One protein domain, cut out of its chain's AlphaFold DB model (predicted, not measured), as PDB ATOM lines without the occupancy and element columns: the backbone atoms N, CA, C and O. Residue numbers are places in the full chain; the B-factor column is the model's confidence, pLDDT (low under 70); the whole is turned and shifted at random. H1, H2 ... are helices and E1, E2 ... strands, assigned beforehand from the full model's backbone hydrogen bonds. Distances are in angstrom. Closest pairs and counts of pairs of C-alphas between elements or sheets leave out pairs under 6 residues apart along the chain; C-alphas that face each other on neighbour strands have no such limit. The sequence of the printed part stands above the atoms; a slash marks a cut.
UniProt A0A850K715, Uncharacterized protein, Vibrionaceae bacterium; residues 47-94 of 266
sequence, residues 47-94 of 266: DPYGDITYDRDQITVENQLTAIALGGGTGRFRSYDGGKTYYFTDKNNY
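This is residues 47 to 94 of the 266 residues of an uncharacterized protein of Vibrionaceae bacterium (UniProt A0A850K715). A two-stranded hairpin, E1 and E2, has one helix, H1, packed mainly on E1, while a long opening stretch without a named element, residues 47 to 60, begins beside E2 and leads to the helix. E2 is the longer strand, and its residues 91 to 94 run on beyond the part that faces E1. The printed part has 48 residues, with H1, E1 and E2 in that order along the chain; the sheet, E1 - E2, is antiparallel and the class is mixed, helices and strands. The whole is compact, with a radius of gyration of the C-alphas of 10.3 A, and rounded, spanning 26 by 24 by 17 A.

E1, residues 75 to 79, and E2, residues 86 to 94, form an antiparallel hairpin, with 119 degrees between their directions. N 76 and O 89 are 2.9 A apart, and N 89 and O 76 are 2.8 A apart, both within hydrogen-bond range. Residues 47 to 48 form a short antiparallel pairing with residues 89 to 90 of E2. H1, residues 61 to 70, has 9 pairs of C-alphas within 8 A of E1; the closest are those of Ile 68 and Gly 75, 4.5 A apart. H1 and E2 are near each other, with 5 pairs of C-alphas within 10 A. In H1 every O i to N i+4 pair is within hydrogen-bond range.

E2 is 22.9 A long from first to last C-alpha and ends at C-alpha 94, (173.625, 356.625, 202.990). E1 is 13.5 A long and begins at C-alpha 75, (167.773, 343.850, 196.772). H1 is 14.2 A long and begins at C-alpha 61, (170.265, 331.273, 195.534).

The two C-alphas farthest apart, those of Asp 57 and Tyr 94, are 31.2 A apart. The printed part has no cut. The link from H1 to E1 is tight, that from E1 to E2 is short, and no link is long. The mean pLDDT of the printed part is 79.0; residues 47 to 51, 71 to 72 and 92 to 93 are under 70.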
ATOM      1  N   ASP A  47     165.419 348.776 204.284       65.25
ATOM      2  CA  ASP A  47     163.995 349.073 204.128       65.25
ATOM      3  C   ASP A  47     163.220 347.763 203.989       65.25
ATOM      4  O   ASP A  47     163.392 347.086 202.968       65.25
ATOM      5  N   PRO A  48     162.492 347.289 205.015       59.28
ATOM      6  CA  PRO A  48     161.692 346.089 204.858       59.28
ATOM      7  C   PRO A  48     160.507 346.426 203.951       59.28
ATOM      8  O   PRO A  48     159.654 347.238 204.304       59.28
ATOM      9  N   TYR A  49     160.427 345.782 202.786       56.09
ATOM     10  CA  TYR A  49     159.237 345.898 201.953       56.09
ATOM     11  C   TYR A  49     158.070 345.164 202.615       56.09
ATOM     12  O   TYR A  49     157.899 343.963 202.426       56.09
ATOM     13  N   GLY A  50     157.256 345.921 203.351       58.44
ATOM     14  CA  GLY A  50     155.932 345.521 203.826       58.44
ATOM     15  C   GLY A  50     155.889 344.289 204.736       58.44
ATOM     16  O   GLY A  50     156.899 343.699 205.112       58.44
ATOM     17  N   ASP A  51     154.666 343.890 205.076       62.16
ATOM     18  CA  ASP A  51     154.363 342.780 205.989       62.16
ATOM     19  C   ASP A  51     154.577 341.387 205.355       62.16
ATOM     20  O   ASP A  51     154.187 340.365 205.925       62.16
ATOM     21  N   ILE A  52     155.168 341.328 204.155       77.06
ATOM     22  CA  ILE A  52     155.381 340.081 203.420       77.06
ATOM     23  C   ILE A  52     156.630 339.396 203.961       77.06
ATOM     24  O   ILE A  52     157.741 339.925 203.913       77.06
ATOM     25  N   THR A  53     156.426 338.181 204.450       83.38
ATOM     26  CA  THR A  53     157.450 337.360 205.079       83.38
ATOM     27  C   THR A  53     157.673 336.081 204.286       83.38
ATOM     28  O   THR A  53     156.768 335.584 203.618       83.38
ATOM     29  N   TYR A  54     158.902 335.579 204.346       84.94
ATOM     30  CA  TYR A  54     159.329 334.351 203.693       84.94
ATOM     31  C   TYR A  54     160.003 333.435 204.705       84.94
ATOM     32  O   TYR A  54     160.784 333.892 205.550       84.94
ATOM     33  N   ASP A  55     159.765 332.143 204.557       88.50
ATOM     34  CA  ASP A  55     160.524 331.112 205.243       88.50
ATOM     35  C   ASP A  55     161.856 330.866 204.520       88.50
ATOM     36  O   ASP A  55     162.043 331.162 203.331       88.50
ATOM     37  N   ARG A  56     162.844 330.334 205.250       86.00
ATOM     38  CA  ARG A  56     164.199 330.118 204.716       86.00
ATOM     39  C   ARG A  56     164.209 329.230 203.469       86.00
ATOM     40  O   ARG A  56     165.054 329.429 202.595       86.00
ATOM     41  N   ASP A  57     163.342 328.231 203.416       88.94
ATOM     42  CA  ASP A  57     163.221 327.249 202.334       88.94
ATOM     43  C   ASP A  57     162.640 327.845 201.041       88.94
ATOM     44  O   ASP A  57     162.958 327.368 199.952       88.94
ATOM     45  N   GLN A  58     161.885 328.939 201.139       85.88
ATOM     46  CA  GLN A  58     161.347 329.683 199.995       85.88
ATOM     47  C   GLN A  58     162.410 330.546 199.285       85.88
ATOM     48  O   GLN A  58     162.188 331.036 198.174       85.88
ATOM     49  N   ILE A  59     163.583 330.742 199.900       86.81
ATOM     50  CA  ILE A  59     164.654 331.599 199.375       86.81
ATOM     51  C   ILE A  59     165.766 330.743 198.764       86.81
ATOM     52  O   ILE A  59     166.652 330.220 199.452       86.81
ATOM     53  N   THR A  60     165.746 330.643 197.435       89.75
ATOM     54  CA  THR A  60     166.812 330.012 196.651       89.75
ATOM     55  C   THR A  60     167.968 330.985 196.389       89.75
ATOM     56  O   THR A  60     167.842 332.205 196.529       89.75
ATOM     57  N   VAL A  61     169.120 330.451 195.971       85.94
ATOM     58  CA  VAL A  61     170.265 331.273 195.534       85.94
ATOM     59  C   VAL A  61     169.888 332.133 194.324       85.94
ATOM     60  O   VAL A  61     170.276 333.294 194.251       85.94
ATOM     61  N   GLU A  62     169.083 331.596 193.407       86.94
ATOM     62  CA  GLU A  62     168.592 332.318 192.232       86.94
ATOM     63  C   GLU A  62     167.668 333.481 192.613       86.94
ATOM     64  O   GLU A  62     167.833 334.582 192.086       86.94
ATOM     65  N   ASN A  63     166.783 333.295 193.600       84.25
ATOM     66  CA  ASN A  63     165.953 334.377 194.140       84.25
ATOM     67  C   ASN A  63     166.827 335.493 194.723       84.25
ATOM     68  O   ASN A  63     166.562 336.674 194.509       84.25
ATOM     69  N   GLN A  64     167.907 335.130 195.419       83.00
ATOM     70  CA  GLN A  64     168.841 336.093 195.994       83.00
ATOM     71  C   GLN A  64     169.663 336.834 194.925       83.00
ATOM     72  O   GLN A  64     169.907 338.031 195.067       83.00
ATOM     73  N   LEU A  65     170.077 336.161 193.850       83.12
ATOM     74  CA  LEU A  65     170.764 336.802 192.722       83.12
ATOM     75  C   LEU A  65     169.824 337.733 191.952       83.12
ATOM     76  O   LEU A  65     170.199 338.862 191.639       83.12
ATOM     77  N   THR A  66     168.592 337.290 191.714       83.62
ATOM     78  CA  THR A  66     167.548 338.079 191.048       83.62
ATOM     79  C   THR A  66     167.198 339.321 191.862       83.62
ATOM     80  O   THR A  66     167.121 340.413 191.305       83.62
ATOM     81  N   ALA A  67     167.084 339.184 193.185       82.50
ATOM     82  CA  ALA A  67     166.915 340.299 194.112       82.50
ATOM     83  C   ALA A  67     168.015 341.358 193.943       82.50
ATOM     84  O   ALA A  67     167.718 342.540 193.773       82.50
ATOM     85  N   ILE A  68     169.282 340.935 193.942       81.06
ATOM     86  CA  ILE A  68     170.424 341.844 193.785       81.06
ATOM     87  C   ILE A  68     170.394 342.506 192.403       81.06
ATOM     88  O   ILE A  68     170.585 343.715 192.309       81.06
ATOM     89  N   ALA A  69     170.144 341.740 191.340       77.56
ATOM     90  CA  ALA A  69     170.157 342.243 189.970       77.56
ATOM     91  C   ALA A  69     169.033 343.259 189.703       77.56
ATOM     92  O   ALA A  69     169.295 344.332 189.163       77.56
ATOM     93  N   LEU A  70     167.797 342.945 190.103       75.62
ATOM     94  CA  LEU A  70     166.635 343.809 189.875       75.62
ATOM     95  C   LEU A  70     166.597 345.006 190.826       75.62
ATOM     96  O   LEU A  70     166.173 346.087 190.431       75.62
ATOM     97  N   GLY A  71     167.093 344.844 192.054       66.44
ATOM     98  CA  GLY A  71     167.205 345.924 193.031       66.44
ATOM     99  C   GLY A  71     168.416 346.834 192.810       66.44
ATOM    100  O   GLY A  71     168.895 347.422 193.765       66.44
ATOM    101  N   GLY A  72     169.013 346.892 191.612       68.25
ATOM    102  CA  GLY A  72     170.156 347.779 191.336       68.25
ATOM    103  C   GLY A  72     171.389 347.528 192.221       68.25
ATOM    104  O   GLY A  72     172.135 348.453 192.531       68.25
ATOM    105  N   GLY A  73     171.588 346.286 192.667       71.62
ATOM    106  CA  GLY A  73     172.635 345.888 193.611       71.62
ATOM    107  C   GLY A  73     172.218 345.946 195.086       71.62
ATOM    108  O   GLY A  73     173.009 345.557 195.953       71.62
ATOM    109  N   THR A  74     170.998 346.406 195.398       74.31
ATOM    110  CA  THR A  74     170.502 346.562 196.771       74.31
ATOM    111  C   THR A  74     169.397 345.582 197.187       74.31
ATOM    112  O   THR A  74     169.138 345.446 198.380       74.31
ATOM    113  N   GLY A  75     168.781 344.809 196.304       81.81
ATOM    114  CA  GLY A  75     167.773 343.850 196.772       81.81
ATOM    115  C   GLY A  75     168.411 342.675 197.524       81.81
ATOM    116  O   GLY A  75     169.396 342.094 197.062       81.81
ATOM    117  N   ARG A  76     167.879 342.294 198.692       85.94
ATOM    118  CA  ARG A  76     168.260 341.047 199.385       85.94
ATOM    119  C   ARG A  76     167.181 340.531 200.331       85.94
ATOM    120  O   ARG A  76     166.404 341.314 200.859       85.94
ATOM    121  N   PHE A  77     167.192 339.231 200.616       86.81
ATOM    122  CA  PHE A  77     166.390 338.672 201.703       86.81
ATOM    123  C   PHE A  77     167.178 338.714 203.015       86.81
ATOM    124  O   PHE A  77     168.332 338.280 203.072       86.81
ATOM    125  N   ARG A  78     166.577 339.238 204.086       84.69
ATOM    126  CA  ARG A  78     167.226 339.351 205.401       84.69
ATOM    127  C   ARG A  78     166.280 338.963 206.527       84.69
ATOM    128  O   ARG A  78     165.112 339.324 206.503       84.69
ATOM    129  N   SER A  79     166.819 338.274 207.529       84.75
ATOM    130  CA  SER A  79     166.122 337.975 208.779       84.75
ATOM    131  C   SER A  79     166.622 338.869 209.916       84.75
ATOM    132  O   SER A  79     167.815 339.189 209.986       84.75
ATOM    133  N   TYR A  80     165.703 339.254 210.804       81.19
ATOM    134  CA  TYR A  80     165.967 340.055 212.007       81.19
ATOM    135  C   TYR A  80     165.705 339.289 213.311       81.19
ATOM    136  O   TYR A  80     165.961 339.811 214.391       81.19
ATOM    137  N   ASP A  81     165.233 338.047 213.217       84.06
ATOM    138  CA  ASP A  81     164.791 337.208 214.335       84.06
ATOM    139  C   ASP A  81     165.578 335.887 214.438       84.06
ATOM    140  O   ASP A  81     165.110 334.898 215.006       84.06
ATOM    141  N   GLY A  82     166.800 335.872 213.897       81.12
ATOM    142  CA  GLY A  82     167.696 334.715 213.967       81.12
ATOM    143  C   GLY A  82     167.428 333.641 212.910       81.12
ATOM    144  O   GLY A  82     167.777 332.486 213.123       81.12
ATOM    145  N   GLY A  83     166.838 334.014 211.774       82.75
ATOM    146  CA  GLY A  83     166.614 333.131 210.627       82.75
ATOM    147  C   GLY A  83     165.247 332.456 210.601       82.75
ATOM    148  O   GLY A  83     165.080 331.512 209.833       82.75
ATOM    149  N   LYS A  84     164.287 332.900 211.423       82.75
ATOM    150  CA  LYS A  84     162.925 332.348 211.415       82.75
ATOM    151  C   LYS A  84     162.091 332.994 210.318       82.75
ATOM    152  O   LYS A  84     161.463 332.284 209.550       82.75
ATOM    153  N   THR A  85     162.175 334.315 210.206       86.12
ATOM    154  CA  THR A  85     161.404 335.103 209.247       86.12
ATOM    155  C   THR A  85     162.342 335.931 208.387       86.12
ATOM    156  O   THR A  85     163.216 336.635 208.906       86.12
ATOM    157  N   TYR A  86     162.168 335.869 207.069       86.94
ATOM    158  CA  TYR A  86     162.916 336.673 206.110       86.94
ATOM    159  C   TYR A  86     162.029 337.720 205.448       86.94
ATOM    160  O   TYR A  86     160.876 337.469 205.114       86.94
ATOM    161  N   TYR A  87     162.617 338.883 205.198       85.50
ATOM    162  CA  TYR A  87     161.995 340.010 204.518       85.50
ATOM    163  C   TYR A  87     162.796 340.328 203.265       85.50
ATOM    164  O   TYR A  87     164.032 340.340 203.308       85.50
ATOM    165  N   PHE A  88     162.108 340.621 202.166       83.56
ATOM    166  CA  PHE A  88     162.750 341.268 201.032       83.56
ATOM    167  C   PHE A  88     163.048 342.724 201.405       83.56
ATOM    168  O   PHE A  88     162.171 343.443 201.884       83.56
ATOM    169  N   THR A  89     164.299 343.148 201.256       79.50
ATOM    170  CA  THR A  89     164.742 344.455 201.731       79.50
ATOM    171  C   THR A  89     165.844 345.066 200.882       79.50
ATOM    172  O   THR A  89     166.724 344.369 200.367       79.50
ATOM    173  N   ASP A  90     165.850 346.395 200.834       75.94
ATOM    174  CA  ASP A  90     166.969 347.178 200.338       75.94
ATOM    175  C   ASP A  90     167.848 347.679 201.494       75.94
ATOM    176  O   ASP A  90     167.493 348.612 202.208       75.94
ATOM    177  N   LYS A  91     169.047 347.105 201.674       73.62
ATOM    178  CA  LYS A  91     170.152 347.760 202.415       73.62
ATOM    179  C   LYS A  91     170.631 348.981 201.633       73.62
ATOM    180  O   LYS A  91     171.490 348.896 200.745       73.62
ATOM    181  N   ASN A  92     170.128 350.124 202.027       69.44
ATOM    182  CA  ASN A  92     170.655 351.383 201.577       69.44
ATOM    183  C   ASN A  92     171.834 351.794 202.458       69.44
ATOM    184  O   ASN A  92     171.812 351.634 203.679       69.44
ATOM    185  N   ASN A  93     172.882 352.302 201.816       69.44
ATOM    186  CA  ASN A  93     174.040 352.881 202.478       69.44
ATOM    187  C   ASN A  93     174.033 354.373 202.179       69.44
ATOM    188  O   ASN A  93     174.448 354.780 201.094       69.44
ATOM    189  N   TYR A  94     173.577 355.177 203.131       70.62
ATOM    190  CA  TYR A  94     173.625 356.625 202.990       70.62
ATOM    191  C   TYR A  94     174.704 357.194 203.904       70.62
ATOM    192  O   TYR A  94     174.773 356.813 205.077       70.62
TER     193      TYR A  94